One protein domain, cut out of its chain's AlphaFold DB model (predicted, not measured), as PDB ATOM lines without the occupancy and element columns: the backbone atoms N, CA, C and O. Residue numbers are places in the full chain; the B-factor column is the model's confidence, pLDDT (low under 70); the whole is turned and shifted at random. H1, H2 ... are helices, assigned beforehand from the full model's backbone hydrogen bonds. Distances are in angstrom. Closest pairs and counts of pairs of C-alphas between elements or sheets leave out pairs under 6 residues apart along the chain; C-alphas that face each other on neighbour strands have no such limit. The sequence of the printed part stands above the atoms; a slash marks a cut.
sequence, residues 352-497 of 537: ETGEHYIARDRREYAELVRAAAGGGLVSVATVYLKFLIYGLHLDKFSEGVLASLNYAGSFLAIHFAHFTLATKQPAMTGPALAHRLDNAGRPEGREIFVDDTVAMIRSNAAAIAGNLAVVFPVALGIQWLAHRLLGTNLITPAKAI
ATOM      1  N   GLU A 352     321.957 213.936 269.064       48.50
ATOM      2  CA  GLU A 352     320.911 213.877 268.020       48.50
ATOM      3  C   GLU A 352     319.539 213.462 268.576       48.50
ATOM      4  O   GLU A 352     318.516 214.030 268.208       48.50
ATOM      5  N   THR A 353     319.496 212.509 269.517       50.22
ATOM      6  CA  THR A 353     318.238 212.145 270.205       50.22
ATOM      7  C   THR A 353     317.831 213.140 271.296       50.22
ATOM      8  O   THR A 353     316.660 213.185 271.678       50.22
ATOM      9  N   GLY A 354     318.778 213.930 271.808       51.25
ATOM     10  CA  GLY A 354     318.589 214.932 272.852       51.25
ATOM     11  C   GLY A 354     317.936 216.227 272.371       51.25
ATOM     12  O   GLY A 354     317.211 216.845 273.151       51.25
ATOM     13  N   GLU A 355     318.126 216.608 271.101       60.84
ATOM     14  CA  GLU A 355     317.508 217.813 270.520       60.84
ATOM     15  C   GLU A 355     315.976 217.795 270.653       60.84
ATOM     16  O   GLU A 355     315.376 218.807 270.999       60.84
ATOM     17  N   HIS A 356     315.342 216.628 270.501       64.12
ATOM     18  CA  HIS A 356     313.888 216.473 270.647       64.12
ATOM     19  C   HIS A 356     313.364 216.685 272.079       64.12
ATOM     20  O   HIS A 356     312.154 216.795 272.277       64.12
ATOM     21  N   TYR A 357     314.241 216.739 273.086       62.97
ATOM     22  CA  TYR A 357     313.870 217.074 274.464       62.97
ATOM     23  C   TYR A 357     313.994 218.573 274.776       62.97
ATOM     24  O   TYR A 357     313.653 218.976 275.892       62.97
ATOM     25  N   ILE A 358     314.460 219.387 273.821       75.00
ATOM     26  CA  ILE A 358     314.581 220.842 273.936       75.00
ATOM     27  C   ILE A 358     313.463 221.482 273.107       75.00
ATOM     28  O   ILE A 358     313.541 221.553 271.886       75.00
ATOM     29  N   ALA A 359     312.420 221.966 273.776       78.44
ATOM     30  CA  ALA A 359     311.344 222.718 273.145       78.44
ATOM     31  C   ALA A 359     311.806 224.148 272.819       78.44
ATOM     32  O   ALA A 359     312.173 224.916 273.715       78.44
ATOM     33  N   ARG A 360     311.754 224.509 271.536       77.88
ATOM     34  CA  ARG A 360     312.137 225.819 270.992       77.88
ATOM     35  C   ARG A 360     310.920 226.700 270.716       77.88
ATOM     36  O   ARG A 360     311.020 227.923 270.822       77.88
ATOM     37  N   ASP A 361     309.757 226.105 270.445       83.88
ATOM     38  CA  ASP A 361     308.506 226.834 270.223       83.88
ATOM     39  C   ASP A 361     307.379 226.479 271.220       83.88
ATOM     40  O   ASP A 361     307.483 225.592 272.071       83.88
ATOM     41  N   ARG A 362     306.268 227.228 271.154       82.88
ATOM     42  CA  ARG A 362     305.119 227.034 272.059       82.88
ATOM     43  C   ARG A 362     304.389 225.708 271.835       82.88
ATOM     44  O   ARG A 362     303.749 225.212 272.762       82.88
ATOM     45  N   ARG A 363     304.425 225.174 270.615       85.31
ATOM     46  CA  ARG A 363     303.756 223.928 270.248       85.31
ATOM     47  C   ARG A 363     304.553 222.739 270.771       85.31
ATOM     48  O   ARG A 363     303.977 221.910 271.467       85.31
ATOM     49  N   GLU A 364     305.858 222.721 270.538       82.62
ATOM     50  CA  GLU A 364     306.805 221.758 271.101       82.62
ATOM     51  C   GLU A 364     306.742 221.763 272.630       82.62
ATOM     52  O   GLU A 364     306.713 220.706 273.255       82.62
ATOM     53  N   TYR A 365     306.617 222.940 273.253       85.31
ATOM     54  CA  TYR A 365     306.437 223.042 274.701       85.31
ATOM     55  C   TYR A 365     305.150 222.346 275.175       85.31
ATOM     56  O   TYR A 365     305.161 221.612 276.164       85.31
ATOM     57  N   ALA A 366     304.028 222.545 274.477       86.50
ATOM     58  CA  ALA A 366     302.762 221.894 274.814       86.50
ATOM     59  C   ALA A 366     302.806 220.372 274.580       86.50
ATOM     60  O   ALA A 366     302.285 219.604 275.393       86.50
ATOM     61  N   GLU A 367     303.450 219.932 273.499       87.25
ATOM     62  CA  GLU A 367     303.672 218.517 273.192       87.25
ATOM     63  C   GLU A 367     304.561 217.853 274.257       87.25
ATOM     64  O   GLU A 367     304.204 216.790 274.769       87.25
ATOM     65  N   LEU A 368     305.633 218.524 274.691       88.06
ATOM     66  CA  LEU A 368     306.515 218.071 275.767       88.06
ATOM     67  C   LEU A 368     305.770 217.928 277.098       88.06
ATOM     68  O   LEU A 368     305.897 216.901 277.764       88.06
ATOM     69  N   VAL A 369     304.951 218.915 277.478       89.44
ATOM     70  CA  VAL A 369     304.130 218.849 278.703       89.44
ATOM     71  C   VAL A 369     303.130 217.691 278.633       89.44
ATOM     72  O   VAL A 369     302.945 216.983 279.623       89.44
ATOM     73  N   ARG A 370     302.514 217.444 277.470       89.94
ATOM     74  CA  ARG A 370     301.593 216.312 277.272       89.94
ATOM     75  C   ARG A 370     302.316 214.963 277.343       89.94
ATOM     76  O   ARG A 370     301.802 214.028 277.957       89.94
ATOM     77  N   ALA A 371     303.500 214.856 276.748       89.12
ATOM     78  CA  ALA A 371     304.326 213.655 276.827       89.12
ATOM     79  C   ALA A 371     304.820 213.400 278.264       89.12
ATOM     80  O   ALA A 371     304.843 212.256 278.720       89.12
ATOM     81  N   ALA A 372     305.174 214.459 278.995       90.62
ATOM     82  CA  ALA A 372     305.558 214.409 280.404       90.62
ATOM     83  C   ALA A 372     304.388 213.985 281.308       90.62
ATOM     84  O   ALA A 372     304.527 213.109 282.159       90.62
ATOM     85  N   ALA A 373     303.188 214.506 281.054       92.75
ATOM     86  CA  ALA A 373     301.964 214.075 281.722       92.75
ATOM     87  C   ALA A 373     301.734 212.552 281.598       92.75
ATOM     88  O   ALA A 373     301.421 211.887 282.589       92.75
ATOM     89  N   GLY A 374     301.969 211.974 280.413       91.12
ATOM     90  CA  GLY A 374     301.928 210.522 280.204       91.12
ATOM     91  C   GLY A 374     302.984 209.761 281.016       91.12
ATOM     92  O   GLY A 374     302.676 208.739 281.634       91.12
ATOM     93  N   GLY A 375     304.207 210.290 281.101       90.50
ATOM     94  CA  GLY A 375     305.273 209.727 281.937       90.50
ATOM     95  C   GLY A 375     304.930 209.765 283.428       90.50
ATOM     96  O   GLY A 375     305.174 208.795 284.150       90.50
ATOM     97  N   GLY A 376     304.293 210.848 283.882       91.56
ATOM     98  CA  GLY A 376     303.741 210.977 285.230       91.56
ATOM     99  C   GLY A 376     302.670 209.927 285.534       91.56
ATOM    100  O   GLY A 376     302.726 209.288 286.583       91.56
ATOM    101  N   LEU A 377     301.741 209.683 284.602       93.31
ATOM    102  CA  LEU A 377     300.694 208.667 284.760       93.31
ATOM    103  C   LEU A 377     301.279 207.261 284.940       93.31
ATOM    104  O   LEU A 377     300.901 206.550 285.874       93.31
ATOM    105  N   VAL A 378     302.224 206.874 284.074       92.44
ATOM    106  CA  VAL A 378     302.904 205.575 284.183       92.44
ATOM    107  C   VAL A 378     303.651 205.483 285.511       92.44
ATOM    108  O   VAL A 378     303.518 204.480 286.200       92.44
ATOM    109  N   SER A 379     304.338 206.552 285.928       90.75
ATOM    110  CA  SER A 379     305.072 206.588 287.202       90.75
ATOM    111  C   SER A 379     304.166 206.335 288.413       90.75
ATOM    112  O   SER A 379     304.544 205.592 289.320       90.75
ATOM    113  N   VAL A 380     302.950 206.899 288.434       90.25
ATOM    114  CA  VAL A 380     301.967 206.615 289.496       90.25
ATOM    115  C   VAL A 380     301.587 205.136 289.507       90.25
ATOM    116  O   VAL A 380     301.583 204.510 290.570       90.25
ATOM    117  N   ALA A 381     301.313 204.554 288.336       90.19
ATOM    118  CA  ALA A 381     300.996 203.133 288.220       90.19
ATOM    119  C   ALA A 381     302.157 202.250 288.710       90.19
ATOM    120  O   ALA A 381     301.931 201.319 289.484       90.19
ATOM    121  N   THR A 382     303.401 202.587 288.352       90.75
ATOM    122  CA  THR A 382     304.616 201.903 288.819       90.75
ATOM    123  C   THR A 382     304.713 201.901 290.341       90.75
ATOM    124  O   THR A 382     305.021 200.868 290.939       90.75
ATOM    125  N   VAL A 383     304.441 203.040 290.988       88.81
ATOM    126  CA  VAL A 383     304.518 203.185 292.451       88.81
ATOM    127  C   VAL A 383     303.426 202.377 293.154       88.81
ATOM    128  O   VAL A 383     303.714 201.688 294.133       88.81
ATOM    129  N   TYR A 384     302.188 202.396 292.661       87.06
ATOM    130  CA  TYR A 384     301.131 201.570 293.252       87.06
ATOM    131  C   TYR A 384     301.379 200.076 293.047       87.06
ATOM    132  O   TYR A 384     301.219 199.303 293.992       87.06
ATOM    133  N   LEU A 385     301.846 199.668 291.863       89.06
ATOM    134  CA  LEU A 385     302.225 198.279 291.607       89.06
ATOM    135  C   LEU A 385     303.393 197.849 292.504       89.06
ATOM    136  O   LEU A 385     303.377 196.746 293.046       89.06
ATOM    137  N   LYS A 386     304.357 198.746 292.756       87.94
ATOM    138  CA  LYS A 386     305.431 198.543 293.737       87.94
ATOM    139  C   LYS A 386     304.840 198.250 295.119       87.94
ATOM    140  O   LYS A 386     305.152 197.217 295.703       87.94
ATOM    141  N   PHE A 387     303.958 199.109 295.635       83.88
ATOM    142  CA  PHE A 387     303.331 198.887 296.943       83.88
ATOM    143  C   PHE A 387     302.491 197.609 297.007       83.88
ATOM    144  O   PHE A 387     302.491 196.962 298.054       83.88
ATOM    145  N   LEU A 388     301.830 197.224 295.913       85.06
ATOM    146  CA  LEU A 388     301.105 195.959 295.814       85.06
ATOM    147  C   LEU A 388     302.056 194.762 295.920       85.06
ATOM    148  O   LEU A 388     301.806 193.880 296.734       85.06
ATOM    149  N   ILE A 389     303.169 194.759 295.176       86.38
ATOM    150  CA  ILE A 389     304.187 193.694 295.222       86.38
ATOM    151  C   ILE A 389     304.723 193.519 296.651       86.38
ATOM    152  O   ILE A 389     304.713 192.407 297.172       86.38
ATOM    153  N   TYR A 390     305.103 194.614 297.318       82.38
ATOM    154  CA  TYR A 390     305.555 194.571 298.719       82.38
ATOM    155  C   TYR A 390     304.433 194.190 299.700       82.38
ATOM    156  O   TYR A 390     304.695 193.672 300.783       82.38
ATOM    157  N   GLY A 391     303.172 194.456 299.350       81.94
ATOM    158  CA  GLY A 391     302.003 194.077 300.143       81.94
ATOM    159  C   GLY A 391     301.667 192.585 300.081       81.94
ATOM    160  O   GLY A 391     300.996 192.086 300.982       81.94
ATOM    161  N   LEU A 392     302.156 191.858 299.071       84.81
ATOM    162  CA  LEU A 392     301.942 190.412 298.924       84.81
ATOM    163  C   LEU A 392     302.791 189.567 299.891       84.81
ATOM    164  O   LEU A 392     302.544 188.369 299.994       84.81
ATOM    165  N   HIS A 393     303.751 190.171 300.608       81.81
ATOM    166  CA  HIS A 393     304.630 189.497 301.579       81.81
ATOM    167  C   HIS A 393     305.302 188.228 301.015       81.81
ATOM    168  O   HIS A 393     305.395 187.201 301.690       81.81
ATOM    169  N   LEU A 394     305.752 188.298 299.758       85.25
ATOM    170  CA  LEU A 394     306.491 187.220 299.102       85.25
ATOM    171  C   LEU A 394     307.886 187.051 299.721       85.25
ATOM    172  O   LEU A 394     308.358 187.877 300.505       85.25
ATOM    173  N   ASP A 395     308.579 185.974 299.354       89.25
ATOM    174  CA  ASP A 395     309.991 185.849 299.689       89.25
ATOM    175  C   ASP A 395     310.816 186.964 299.011       89.25
ATOM    176  O   ASP A 395     310.464 187.489 297.950       89.25
ATOM    177  N   LYS A 396     311.951 187.322 299.624       84.31
ATOM    178  CA  LYS A 396     312.782 188.458 299.186       84.31
ATOM    179  C   LYS A 396     313.297 188.329 297.751       84.31
ATOM    180  O   LYS A 396     313.567 189.349 297.119       84.31
ATOM    181  N   PHE A 397     313.483 187.106 297.254       85.62
ATOM    182  CA  PHE A 397     313.944 186.891 295.887       85.62
ATOM    183  C   PHE A 397     312.818 187.201 294.896       85.62
ATOM    184  O   PHE A 397     313.008 188.028 294.005       85.62
ATOM    185  N   SER A 398     311.632 186.625 295.100       88.06
ATOM    186  CA  SER A 398     310.456 186.873 294.254       88.06
ATOM    187  C   SER A 398     310.028 188.344 294.263       88.06
ATOM    188  O   SER A 398     309.719 188.912 293.214       88.06
ATOM    189  N   GLU A 399     310.075 188.993 295.429       86.44
ATOM    190  CA  GLU A 399     309.823 190.429 295.572       86.44
ATOM    191  C   GLU A 399     310.809 191.265 294.743       86.44
ATOM    192  O   GLU A 399     310.398 192.148 293.988       86.44
ATOM    193  N   GLY A 400     312.108 190.949 294.819       82.62
ATOM    194  CA  GLY A 400     313.147 191.621 294.038       82.62
ATOM    195  C   GLY A 400     312.969 191.447 292.528       82.62
ATOM    196  O   GLY A 400     313.130 192.410 291.772       82.62
ATOM    197  N   VAL A 401     312.585 190.247 292.077       90.88
ATOM    198  CA  VAL A 401     312.313 189.961 290.658       90.88
ATOM    199  C   VAL A 401     311.110 190.761 290.157       90.88
ATOM    200  O   VAL A 401     311.213 191.446 289.137       90.88
ATOM    201  N   LEU A 402     309.987 190.741 290.879       90.38
ATOM    202  CA  LEU A 402     308.779 191.476 290.492       90.38
ATOM    203  C   LEU A 402     308.986 192.993 290.531       90.38
ATOM    204  O   LEU A 402     308.523 193.696 289.632       90.38
ATOM    205  N   ALA A 403     309.718 193.509 291.522       85.44
ATOM    206  CA  ALA A 403     310.072 194.925 291.586       85.44
ATOM    207  C   ALA A 403     310.949 195.347 290.393       85.44
ATOM    208  O   ALA A 403     310.711 196.401 289.799       85.44
ATOM    209  N   SER A 404     311.907 194.503 289.997       85.06
ATOM    210  CA  SER A 404     312.769 194.743 288.832       85.06
ATOM    211  C   SER A 404     311.974 194.727 287.523       85.06
ATOM    212  O   SER A 404     312.156 195.610 286.684       85.06
ATOM    213  N   LEU A 405     311.050 193.773 287.361       91.56
ATOM    214  CA  LEU A 405     310.158 193.695 286.199       91.56
ATOM    215  C   LEU A 405     309.211 194.894 286.116       91.56
ATOM    216  O   LEU A 405     309.044 195.458 285.037       91.56
ATOM    217  N   ASN A 406     308.632 195.319 287.240       92.56
ATOM    218  CA  ASN A 406     307.793 196.514 287.307       92.56
ATOM    219  C   ASN A 406     308.572 197.757 286.849       92.56
ATOM    220  O   ASN A 406     308.091 198.523 286.014       92.56
ATOM    221  N   TYR A 407     309.799 197.933 287.344       87.38
ATOM    222  CA  TYR A 407     310.641 199.064 286.969       87.38
ATOM    223  C   TYR A 407     311.014 199.028 285.481       87.38
ATOM    224  O   TYR A 407     310.717 199.973 284.751       87.38
ATOM    225  N   ALA A 408     311.584 197.919 284.999       87.19
ATOM    226  CA  ALA A 408     311.976 197.773 283.598       87.19
ATOM    227  C   ALA A 408     310.776 197.930 282.648       87.19
ATOM    228  O   ALA A 408     310.847 198.687 281.680       87.19
ATOM    229  N   GLY A 409     309.651 197.281 282.957       89.50
ATOM    230  CA  GLY A 409     308.418 197.380 282.179       89.50
ATOM    231  C   GLY A 409     307.871 198.804 282.119       89.50
ATOM    232  O   GLY A 409     307.464 199.256 281.052       89.50
ATOM    233  N   SER A 410     307.938 199.548 283.225       89.38
ATOM    234  CA  SER A 410     307.506 200.950 283.272       89.38
ATOM    235  C   SER A 410     308.378 201.853 282.398       89.38
ATOM    236  O   SER A 410     307.856 202.688 281.663       89.38
ATOM    237  N   PHE A 411     309.699 201.654 282.409       86.94
ATOM    238  CA  PHE A 411     310.611 202.387 281.526       86.94
ATOM    239  C   PHE A 411     310.385 202.057 280.048       86.94
ATOM    240  O   PHE A 411     310.382 202.967 279.219       86.94
ATOM    241  N   LEU A 412     310.156 200.782 279.717       88.19
ATOM    242  CA  LEU A 412     309.808 200.367 278.357       88.19
ATOM    243  C   LEU A 412     308.474 200.978 277.914       88.19
ATOM    244  O   LEU A 412     308.385 201.485 276.801       88.19
ATOM    245  N   ALA A 413     307.461 200.986 278.782       88.44
ATOM    246  CA  ALA A 413     306.159 201.578 278.485       88.44
ATOM    247  C   ALA A 413     306.266 203.085 278.211       88.44
ATOM    248  O   ALA A 413     305.733 203.562 277.213       88.44
ATOM    249  N   ILE A 414     307.008 203.824 279.046       89.06
ATOM    250  CA  ILE A 414     307.295 205.250 278.820       89.06
ATOM    251  C   ILE A 414     308.014 205.443 277.480       89.06
ATOM    252  O   ILE A 414     307.653 206.330 276.711       89.06
ATOM    253  N   HIS A 415     309.007 204.601 277.180       83.94
ATOM    254  CA  HIS A 415     309.797 204.709 275.957       83.94
ATOM    255  C   HIS A 415     308.970 204.459 274.688       83.94
ATOM    256  O   HIS A 415     309.008 205.284 273.779       83.94
ATOM    257  N   PHE A 416     308.198 203.369 274.637       86.06
ATOM    258  CA  PHE A 416     307.385 203.020 273.467       86.06
ATOM    259  C   PHE A 416     306.160 203.921 273.287       86.06
ATOM    260  O   PHE A 416     305.702 204.106 272.165       86.06
ATOM    261  N   ALA A 417     305.642 204.514 274.365       86.94
ATOM    262  CA  ALA A 417     304.571 205.507 274.286       86.94
ATOM    263  C   ALA A 417     305.074 206.920 273.935       86.94
ATOM    264  O   ALA A 417     304.274 207.854 273.895       86.94
ATOM    265  N   HIS A 418     306.385 207.093 273.710       85.81
ATOM    266  CA  HIS A 418     307.031 208.394 273.506       85.81
ATOM    267  C   HIS A 418     306.742 209.399 274.636       85.81
ATOM    268  O   HIS A 418     306.697 210.611 274.429       85.81
ATOM    269  N   PHE A 419     306.550 208.899 275.857       89.88
ATOM    270  CA  PHE A 419     306.377 209.737 277.031       89.88
ATOM    271  C   PHE A 419     307.721 210.242 277.551       89.88
ATOM    272  O   PHE A 419     308.777 209.634 277.359       89.88
ATOM    273  N   THR A 420     307.675 211.381 278.234       85.94
ATOM    274  CA  THR A 420     308.867 212.037 278.771       85.94
ATOM    275  C   THR A 420     308.939 211.840 280.276       85.94
ATOM    276  O   THR A 420     307.945 211.961 280.983       85.94
ATOM    277  N   LEU A 421     310.137 211.541 280.776       85.94
ATOM    278  CA  LEU A 421     310.421 211.496 282.202       85.94
ATOM    279  C   LEU A 421     311.496 212.536 282.508       85.94
ATOM    280  O   LEU A 421     312.588 212.474 281.941       85.94
ATOM    281  N   ALA A 422     311.199 213.465 283.417       83.44
ATOM    282  CA  ALA A 422     312.102 214.564 283.754       83.44
ATOM    283  C   ALA A 422     313.504 214.089 284.175       83.44
ATOM    284  O   ALA A 422     314.503 214.706 283.830       83.44
ATOM    285  N   THR A 423     313.605 212.948 284.859       77.94
ATOM    286  CA  THR A 423     314.891 212.390 285.310       77.94
ATOM    287  C   THR A 423     315.756 211.840 284.173       77.94
ATOM    288  O   THR A 423     316.962 211.697 284.349       77.94
ATOM    289  N   LYS A 424     315.176 211.565 282.997       77.06
ATOM    290  CA  LYS A 424     315.919 211.126 281.809       77.06
ATOM    291  C   LYS A 424     316.497 212.310 281.025       77.06
ATOM    292  O   LYS A 424     317.526 212.159 280.376       77.06
ATOM    293  N   GLN A 425     315.869 213.485 281.088       73.31
ATOM    294  CA  GLN A 425     316.239 214.627 280.246       73.31
ATOM    295  C   GLN A 425     317.665 215.159 280.465       73.31
ATOM    296  O   GLN A 425     318.329 215.387 279.454       73.31
ATOM    297  N   PRO A 426     318.203 215.322 281.695       75.75
ATOM    298  CA  PRO A 426     319.563 215.839 281.883       75.75
ATOM    299  C   PRO A 426     320.640 214.983 281.206       75.75
ATOM    300  O   PRO A 426     321.573 215.515 280.611       75.75
ATOM    301  N   ALA A 427     320.481 213.657 281.238       67.50
ATOM    302  CA  ALA A 427     321.410 212.726 280.600       67.50
ATOM    303  C   ALA A 427     321.352 212.783 279.062       67.50
ATOM    304  O   ALA A 427     322.355 212.522 278.407       67.50
ATOM    305  N   MET A 428     320.195 213.139 278.492       69.19
ATOM    306  CA  MET A 428     319.996 213.225 277.039       69.19
ATOM    307  C   MET A 428     320.339 214.616 276.479       69.19
ATOM    308  O   MET A 428     320.801 214.727 275.353       69.19
ATOM    309  N   THR A 429     320.148 215.682 277.261       73.50
ATOM    310  CA  THR A 429     320.373 217.079 276.831       73.50
ATOM    311  C   THR A 429     321.800 217.574 277.085       73.50
ATOM    312  O   THR A 429     322.301 218.410 276.334       73.50
ATOM    313  N   GLY A 430     322.502 217.024 278.085       73.00
ATOM    314  CA  GLY A 430     323.899 217.365 278.383       73.00
ATOM    315  C   GLY A 430     324.872 217.177 277.206       73.00
ATOM    316  O   GLY A 430     325.642 218.096 276.925       73.00
ATOM    317  N   PRO A 431     324.832 216.044 276.475       67.38
ATOM    318  CA  PRO A 431     325.638 215.839 275.270       67.38
ATOM    319  C   PRO A 431     325.394 216.886 274.174       67.38
ATOM    320  O   PRO A 431     326.349 217.391 273.588       67.38
ATOM    321  N   ALA A 432     324.130 217.260 273.939       67.94
ATOM    322  CA  ALA A 432     323.773 218.291 272.963       67.94
ATOM    323  C   ALA A 432     324.356 219.660 273.344       67.94
ATOM    324  O   ALA A 432     324.904 220.363 272.497       67.94
ATOM    325  N   LEU A 433     324.321 220.009 274.633       73.06
ATOM    326  CA  LEU A 433     324.914 221.248 275.131       73.06
ATOM    327  C   LEU A 433     326.450 221.249 275.025       73.06
ATOM    328  O   LEU A 433     327.039 222.268 274.667       73.06
ATOM    329  N   ALA A 434     327.097 220.113 275.300       70.88
ATOM    330  CA  ALA A 434     328.547 219.967 275.170       70.88
ATOM    331  C   ALA A 434     329.013 220.194 273.723       70.88
ATOM    332  O   ALA A 434     329.980 220.915 273.505       70.88
ATOM    333  N   HIS A 435     328.278 219.673 272.738       69.25
ATOM    334  CA  HIS A 435     328.588 219.885 271.322       69.25
ATOM    335  C   HIS A 435     328.488 221.365 270.901       69.25
ATOM    336  O   HIS A 435     329.281 221.860 270.102       69.25
ATOM    337  N   ARG A 436     327.539 222.119 271.472       70.31
ATOM    338  CA  ARG A 436     327.389 223.562 271.202       70.31
ATOM    339  C   ARG A 436     328.491 224.400 271.864       70.31
ATOM    340  O   ARG A 436     328.803 225.486 271.372       70.31
ATOM    341  N   LEU A 437     329.111 223.896 272.934       74.69
ATOM    342  CA  LEU A 437     330.195 224.570 273.654       74.69
ATOM    343  C   LEU A 437     331.476 224.691 272.812       74.69
ATOM    344  O   LEU A 437     332.181 225.692 272.936       74.69
ATOM    345  N   ASP A 438     331.738 223.741 271.909       71.31
ATOM    346  CA  ASP A 438     332.925 223.743 271.037       71.31
ATOM    347  C   ASP A 438     333.008 225.002 270.150       71.31
ATOM    348  O   ASP A 438     334.094 225.474 269.810       71.31
ATOM    349  N   ASN A 439     331.858 225.607 269.826       68.12
ATOM    350  CA  ASN A 439     331.760 226.822 269.014       68.12
ATOM    351  C   ASN A 439     331.591 228.116 269.835       68.12
ATOM    352  O   ASN A 439     331.578 229.207 269.258       68.12
ATOM    353  N   ALA A 440     331.517 228.032 271.168       69.62
ATOM    354  CA  ALA A 440     331.249 229.172 272.054       69.62
ATOM    355  C   ALA A 440     332.401 230.199 272.137       69.62
ATOM    356  O   ALA A 440     332.239 231.268 272.726       69.62
ATOM    357  N   GLY A 441     333.561 229.895 271.541       72.31
ATOM    358  CA  GLY A 441     334.689 230.824 271.424       72.31
ATOM    359  C   GLY A 441     334.448 231.995 270.458       72.31
ATOM    360  O   GLY A 441     335.174 232.986 270.521       72.31
ATOM    361  N   ARG A 442     333.435 231.912 269.581       81.50
ATOM    362  CA  ARG A 442     333.020 233.005 268.680       81.50
ATOM    363  C   ARG A 442     331.799 233.746 269.252       81.50
ATOM    364  O   ARG A 442     330.962 233.095 269.875       81.50
ATOM    365  N   PRO A 443     331.642 235.065 269.012       78.44
ATOM    366  CA  PRO A 443     330.501 235.840 269.520       78.44
ATOM    367  C   PRO A 443     329.148 235.240 269.110       78.44
ATOM    368  O   PRO A 443     328.285 235.035 269.957       78.44
ATOM    369  N   GLU A 444     329.019 234.860 267.838       76.06
ATOM    370  CA  GLU A 444     327.818 234.240 267.258       76.06
ATOM    371  C   GLU A 444     327.513 232.868 267.884       76.06
ATOM    372  O   GLU A 444     326.373 232.558 268.216       76.06
ATOM    373  N   GLY A 445     328.547 232.050 268.121       77.25
ATOM    374  CA  GLY A 445     328.393 230.746 268.774       77.25
ATOM    375  C   GLY A 445     327.996 230.859 270.248       77.25
ATOM    376  O   GLY A 445     327.320 229.979 270.779       77.25
ATOM    377  N   ARG A 446     328.374 231.958 270.910       81.25
ATOM    378  CA  ARG A 446     328.021 232.226 272.306       81.25
ATOM    379  C   ARG A 446     326.545 232.577 272.478       81.25
ATOM    380  O   ARG A 446     325.946 232.116 273.444       81.25
ATOM    381  N   GLU A 447     325.967 233.361 271.569       82.62
ATOM    382  CA  GLU A 447     324.532 233.686 271.597       82.62
ATOM    383  C   GLU A 447     323.680 232.424 271.431       82.62
ATOM    384  O   GLU A 447     322.832 232.143 272.276       82.62
ATOM    385  N   ILE A 448     324.003 231.597 270.432       79.75
ATOM    386  CA  ILE A 448     323.317 230.319 270.181       79.75
ATOM    387  C   ILE A 448     323.400 229.395 271.406       79.75
ATOM    388  O   ILE A 448     322.402 228.805 271.813       79.75
ATOM    389  N   PHE A 449     324.574 229.298 272.039       83.19
ATOM    390  CA  PHE A 449     324.760 228.485 273.243       83.19
ATOM    391  C   PHE A 449     323.890 228.956 274.420       83.19
ATOM    392  O   PHE A 449     323.323 228.135 275.149       83.19
ATOM    393  N   VAL A 450     323.786 230.272 274.632       84.88
ATOM    394  CA  VAL A 450     322.956 230.840 275.705       84.88
ATOM    395  C   VAL A 450     321.478 230.567 275.438       84.88
ATOM    396  O   VAL A 450     320.781 230.112 276.348       84.88
ATOM    397  N   ASP A 451     321.013 230.773 274.207       84.06
ATOM    398  CA  ASP A 451     319.623 230.516 273.825       84.06
ATOM    399  C   ASP A 451     319.244 229.040 274.000       84.06
ATOM    400  O   ASP A 451     318.225 228.734 274.630       84.06
ATOM    401  N   ASP A 452     320.101 228.117 273.554       82.00
ATOM    402  CA  ASP A 452     319.901 226.676 273.740       82.00
ATOM    403  C   ASP A 452     319.910 226.288 275.231       82.00
ATOM    404  O   ASP A 452     319.092 225.477 275.676       82.00
ATOM    405  N   THR A 453     320.769 226.911 276.048       84.50
ATOM    406  CA  THR A 453     320.793 226.686 277.506       84.50
ATOM    407  C   THR A 453     319.475 227.114 278.154       84.50
ATOM    408  O   THR A 453     318.913 226.392 278.983       84.50
ATOM    409  N   VAL A 454     318.950 228.282 277.774       85.69
ATOM    410  CA  VAL A 454     317.673 228.795 278.292       85.69
ATOM    411  C   VAL A 454     316.510 227.907 277.845       85.69
ATOM    412  O   VAL A 454     315.643 227.583 278.665       85.69
ATOM    413  N   ALA A 455     316.492 227.476 276.582       84.44
ATOM    414  CA  ALA A 455     315.489 226.550 276.058       84.44
ATOM    415  C   ALA A 455     315.519 225.202 276.798       84.44
ATOM    416  O   ALA A 455     314.471 224.679 277.190       84.44
ATOM    417  N   MET A 456     316.711 224.676 277.091       84.88
ATOM    418  CA  MET A 456     316.889 223.441 277.855       84.88
ATOM    419  C   MET A 456     316.366 223.573 279.293       84.88
ATOM    420  O   MET A 456     315.623 222.707 279.758       84.88
ATOM    421  N   ILE A 457     316.684 224.666 279.997       85.19
ATOM    422  CA  ILE A 457     316.171 224.916 281.358       85.19
ATOM    423  C   ILE A 457     314.639 224.969 281.354       85.19
ATOM    424  O   ILE A 457     313.997 224.342 282.199       85.19
ATOM    425  N   ARG A 458     314.041 225.671 280.382       85.94
ATOM    426  CA  ARG A 458     312.579 225.744 280.226       85.94
ATOM    427  C   ARG A 458     311.964 224.375 279.947       85.94
ATOM    428  O   ARG A 458     310.939 224.049 280.536       85.94
ATOM    429  N   SER A 459     312.601 223.565 279.111       86.62
ATOM    430  CA  SER A 459     312.126 222.223 278.751       86.62
ATOM    431  C   SER A 459     312.198 221.242 279.925       86.62
ATOM    432  O   SER A 459     311.258 220.480 280.155       86.62
ATOM    433  N   ASN A 460     313.261 221.315 280.730       88.06
ATOM    434  CA  ASN A 460     313.384 220.535 281.964       88.06
ATOM    435  C   ASN A 460     312.314 220.944 282.987       88.06
ATOM    436  O   ASN A 460     311.663 220.088 283.587       88.06
ATOM    437  N   ALA A 461     312.073 222.249 283.154       86.81
ATOM    438  CA  ALA A 461     311.005 222.743 284.020       86.81
ATOM    439  C   ALA A 461     309.617 222.280 283.538       86.81
ATOM    440  O   ALA A 461     308.797 221.850 284.351       86.81
ATOM    441  N   ALA A 462     309.374 222.305 282.225       86.88
ATOM    442  CA  ALA A 462     308.129 221.855 281.609       86.88
ATOM    443  C   ALA A 462     307.855 220.369 281.856       86.88
ATOM    444  O   ALA A 462     306.735 220.000 282.207       86.88
ATOM    445  N   ALA A 463     308.870 219.516 281.722       87.56
ATOM    446  CA  ALA A 463     308.719 218.089 281.968       87.56
ATOM    447  C   ALA A 463     308.513 217.768 283.452       87.56
ATOM    448  O   ALA A 463     307.670 216.938 283.785       87.56
ATOM    449  N   ILE A 464     309.229 218.444 284.360       88.81
ATOM    450  CA  ILE A 464     308.990 218.307 285.806       88.81
ATOM    451  C   ILE A 464     307.547 218.706 286.121       88.81
ATOM    452  O   ILE A 464     306.824 217.943 286.763       88.81
ATOM    453  N   ALA A 465     307.110 219.869 285.632       89.44
ATOM    454  CA  ALA A 465     305.755 220.357 285.843       89.44
ATOM    455  C   ALA A 465     304.707 219.403 285.252       89.44
ATOM    456  O   ALA A 465     303.740 219.088 285.937       89.44
ATOM    457  N   GLY A 466     304.908 218.897 284.032       89.62
ATOM    458  CA  GLY A 466     304.006 217.948 283.373       89.62
ATOM    459  C   GLY A 466     303.882 216.625 284.129       89.62
ATOM    460  O   GLY A 466     302.768 216.159 284.368       89.62
ATOM    461  N   ASN A 467     305.004 216.062 284.590       93.50
ATOM    462  CA  ASN A 467     305.001 214.871 285.437       93.50
ATOM    463  C   ASN A 467     304.215 215.126 286.732       93.50
ATOM    464  O   ASN A 467     303.270 214.399 287.035       93.50
ATOM    465  N   LEU A 468     304.574 216.171 287.488       88.56
ATOM    466  CA  LEU A 468     303.947 216.493 288.774       88.56
ATOM    467  C   LEU A 468     302.454 216.817 288.627       88.56
ATOM    468  O   LEU A 468     301.652 216.373 289.450       88.56
ATOM    469  N   ALA A 469     302.075 217.535 287.568       91.25
ATOM    470  CA  ALA A 469     300.695 217.916 287.282       91.25
ATOM    471  C   ALA A 469     299.765 216.710 287.119       91.25
ATOM    472  O   ALA A 469     298.571 216.849 287.354       91.25
ATOM    473  N   VAL A 470     300.289 215.534 286.756       93.19
ATOM    474  CA  VAL A 470     299.517 214.285 286.704       93.19
ATOM    475  C   VAL A 470     299.712 213.445 287.957       93.19
ATOM    476  O   VAL A 470     298.735 212.928 288.498       93.19
ATOM    477  N   VAL A 471     300.947 213.329 288.455       91.81
ATOM    478  CA  VAL A 471     301.262 212.476 289.608       91.81
ATOM    479  C   VAL A 471     300.419 212.851 290.826       91.81
ATOM    480  O   VAL A 471     299.793 211.977 291.426       91.81
ATOM    481  N   PHE A 472     300.353 214.142 291.161       88.31
ATOM    482  CA  PHE A 472     299.603 214.621 292.324       88.31
ATOM    483  C   PHE A 472     298.098 214.320 292.253       88.31
ATOM    484  O   PHE A 472     297.597 213.630 293.147       88.31
ATOM    485  N   PRO A 473     297.343 214.789 291.238       92.12
ATOM    486  CA  PRO A 473     295.901 214.569 291.202       92.12
ATOM    487  C   PRO A 473     295.531 213.103 290.999       92.12
ATOM    488  O   PRO A 473     294.544 212.658 291.578       92.12
ATOM    489  N   VAL A 474     296.305 212.329 290.229       91.38
ATOM    490  CA  VAL A 474     296.003 210.905 290.017       91.38
ATOM    491  C   VAL A 474     296.234 210.109 291.299       91.38
ATOM    492  O   VAL A 474     295.372 209.318 291.675       91.38
ATOM    493  N   ALA A 475     297.334 210.344 292.020       87.75
ATOM    494  CA  ALA A 475     297.569 209.687 293.305       87.75
ATOM    495  C   ALA A 475     296.489 210.051 294.339       87.75
ATOM    496  O   ALA A 475     295.949 209.171 295.013       87.75
ATOM    497  N   LEU A 476     296.108 211.332 294.421       87.81
ATOM    498  CA  LEU A 476     295.011 211.779 295.283       87.81
ATOM    499  C   LEU A 476     293.673 211.146 294.883       87.81
ATOM    500  O   LEU A 476     292.935 210.684 295.751       87.81
ATOM    501  N   GLY A 477     293.375 211.086 293.586       89.56
ATOM    502  CA  GLY A 477     292.154 210.490 293.052       89.56
ATOM    503  C   GLY A 477     292.053 208.997 293.353       89.56
ATOM    504  O   GLY A 477     291.011 208.540 293.817       89.56
ATOM    505  N   ILE A 478     293.143 208.246 293.169       86.44
ATOM    506  CA  ILE A 478     293.209 206.814 293.494       86.44
ATOM    507  C   ILE A 478     293.021 206.597 294.998       86.44
ATOM    508  O   ILE A 478     292.211 205.760 295.399       86.44
ATOM    509  N   GLN A 479     293.717 207.371 295.835       84.19
ATOM    510  CA  GLN A 479     293.581 207.286 297.290       84.19
ATOM    511  C   GLN A 479     292.148 207.607 297.743       84.19
ATOM    512  O   GLN A 479     291.584 206.884 298.564       84.19
ATOM    513  N   TRP A 480     291.546 208.670 297.205       85.94
ATOM    514  CA  TRP A 480     290.175 209.070 297.520       85.94
ATOM    515  C   TRP A 480     289.157 208.006 297.094       85.94
ATOM    516  O   TRP A 480     288.276 207.643 297.876       85.94
ATOM    517  N   LEU A 481     289.306 207.470 295.879       85.81
ATOM    518  CA  LEU A 481     288.427 206.439 295.335       85.81
ATOM    519  C   LEU A 481     288.488 205.162 296.174       85.81
ATOM    520  O   LEU A 481     287.455 204.592 296.522       85.81
ATOM    521  N   ALA A 482     289.689 204.735 296.548       83.31
ATOM    522  CA  ALA A 482     289.857 203.557 297.374       83.31
ATOM    523  C   ALA A 482     289.312 203.739 298.791       83.31
ATOM    524  O   ALA A 482     288.659 202.836 299.309       83.31
ATOM    525  N   HIS A 483     289.493 204.921 299.388       83.00
ATOM    526  CA  HIS A 483     288.893 205.227 300.682       83.00
ATOM    527  C   HIS A 483     287.360 205.146 300.617       83.00
ATOM    528  O   HIS A 483     286.726 204.599 301.517       83.00
ATOM    529  N   ARG A 484     286.756 205.634 299.524       85.50
ATOM    530  CA  ARG A 484     285.301 205.600 299.313       85.50
ATOM    531  C   ARG A 484     284.737 204.211 299.024       85.50
ATOM    532  O   ARG A 484     283.638 203.928 299.486       85.50
ATOM    533  N   LEU A 485     285.444 203.377 298.261       86.62
ATOM    534  CA  LEU A 485     284.948 202.059 297.843       86.62
ATOM    535  C   LEU A 485     285.297 200.937 298.826       86.62
ATOM    536  O   LEU A 485     284.488 200.040 299.037       86.62
ATOM    537  N   LEU A 486     286.496 200.966 299.409       80.38
ATOM    538  CA  LEU A 486     287.045 199.868 300.212       80.38
ATOM    539  C   LEU A 486     287.106 200.198 301.709       80.38
ATOM    540  O   LEU A 486     287.478 199.333 302.497       80.38
ATOM    541  N   GLY A 487     286.819 201.444 302.111       75.12
ATOM    542  CA  GLY A 487     286.927 201.899 303.505       75.12
ATOM    543  C   GLY A 487     288.351 201.838 304.076       75.12
ATOM    544  O   GLY A 487     288.545 201.977 305.282       75.12
ATOM    545  N   THR A 488     289.354 201.613 303.226       71.44
ATOM    546  CA  THR A 488     290.756 201.424 303.604       71.44
ATOM    547  C   THR A 488     291.632 202.478 302.935       71.44
ATOM    548  O   THR A 488     291.356 202.949 301.834       71.44
ATOM    549  N   ASN A 489     292.706 202.869 303.618       74.25
ATOM    550  CA  ASN A 489     293.730 203.740 303.050       74.25
ATOM    551  C   ASN A 489     294.792 202.856 302.377       74.25
ATOM    552  O   ASN A 489     295.396 202.044 303.077       74.25
ATOM    553  N   LEU A 490     295.056 203.018 301.067       68.19
ATOM    554  CA  LEU A 490     296.095 202.223 300.368       68.19
ATOM    555  C   LEU A 490     297.463 202.376 301.031       68.19
ATOM    556  O   LEU A 490     298.247 201.432 301.108       68.19
ATOM    557  N   ILE A 491     297.741 203.584 301.514       71.62
ATOM    558  CA  ILE A 491     298.906 203.894 302.332       71.62
ATOM    559  C   ILE A 491     298.390 204.338 303.696       71.62
ATOM    560  O   ILE A 491     297.633 205.304 303.801       71.62
ATOM    561  N   THR A 492     298.781 203.620 304.751       76.25
ATOM    562  CA  THR A 492     298.413 203.990 306.121       76.25
ATOM    563  C   THR A 492     299.070 205.321 306.506       76.25
ATOM    564  O   THR A 492     300.185 205.595 306.052       76.25
ATOM    565  N   PRO A 493     298.446 206.141 307.374       77.62
ATOM    566  CA  PRO A 493     299.032 207.411 307.815       77.62
ATOM    567  C   PRO A 493     300.455 207.248 308.366       77.62
ATOM    568  O   PRO A 493     301.348 208.011 308.011       77.62
ATOM    569  N   ALA A 494     300.694 206.184 309.142       76.38
ATOM    570  CA  ALA A 494     302.016 205.852 309.668       76.38
ATOM    571  C   ALA A 494     303.044 205.564 308.558       76.38
ATOM    572  O   ALA A 494     304.173 206.041 308.626       76.38
ATOM    573  N   LYS A 495     302.659 204.826 307.505       73.31
ATOM    574  CA  LYS A 495     303.547 204.519 306.374       73.31
ATOM    575  C   LYS A 495     303.803 205.747 305.495       73.31
ATOM    576  O   LYS A 495     304.911 205.891 304.988       73.31
ATOM    577  N   ALA A 496     302.824 206.639 305.344       75.56
ATOM    578  CA  ALA A 496     302.984 207.901 304.619       75.56
ATOM    579  C   ALA A 496     303.979 208.837 305.323       75.56
ATOM    580  O   ALA A 496     304.913 209.315 304.682       75.56
ATOM    581  N   ILE A 497     303.829 209.029 306.640       80.56
ATOM    582  CA  ILE A 497     304.747 209.844 307.453       80.56
ATOM    583  C   ILE A 497     306.160 209.250 307.420       80.56
ATOM    584  O   ILE A 497     307.098 209.959 307.072       80.56
TER     585      ILE A 497
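What this domain is: This is residues 352 to 497 of the 537 residues of the protein "Site-specific recombinase" of Cupriavidus alkaliphilus (UniProt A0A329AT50). One very long helix, H5, makes the longest axis; H2 crosses it as a slanting X near its middle, with H3 folding back from H2 as a loose, splayed hairpin. H4 folds back along the earlier part of H5, short H1 packs on H4, and residues 492 to 497, with H6, stick out. The printed part has 146 residues, with six named helices, H1 to H6 in order, and no named strand: all helix. It is loose, with a radius of gyration of the C-alphas of 19.5 A, and elongated, spanning 64 by 34 by 29 A.

How they stand to each other: H1, residues 352 to 357, touches H4, residues 425 to 437, at a steep tilt of 61 degrees; their closest C-alphas, Gly 354 and Met 428, are 4.7 A apart. H2, residues 362 to 391, and H3, residues 396 to 416, form a helical hairpin at a shallow tilt of 15 degrees, with closest C-alphas Gly 375 and Ile 414 at 5.8 A. H5, residues 443 to 486, touches H2 with residues 459 to 475 alone, at a steep tilt of 42 degrees, the same way; the closest C-alphas, Gly 376 and Asn 467, are 4.1 A apart. H4 and H5 form another helical hairpin at 4 degrees, a shallow tilt, where H5 touches H4 with residues 445 to 460 alone; the closest C-alphas, Arg 436 and Phe 449, are 5.9 A apart. H6, residues 493 to 497, touches no helix. Every O i to N i+4 pair is within hydrogen-bond range in H2, H3 and H6, against 39 of 40 in H5, 7 of 9 in H4 and 0 of 2 in H1, where 1 of 3 O i to N i+3 pairs is.

Where its parts are: H1 begins at C-alpha 352 (320.911, 213.877, 268.020). H2 is 43.4 A long, H3 30.0 A, H4 18.4 A and H5 64.2 A. H6 ends at C-alpha 497 (304.747, 209.844, 307.453).

The domain as a whole: The two C-alphas farthest apart, of Arg 442 and Gly 487, are 65.6 A apart. The printed part has no cut and no long link. Mean pLDDT of the printed part is 82.5; 14 residues are under 70, among them 352 to 357.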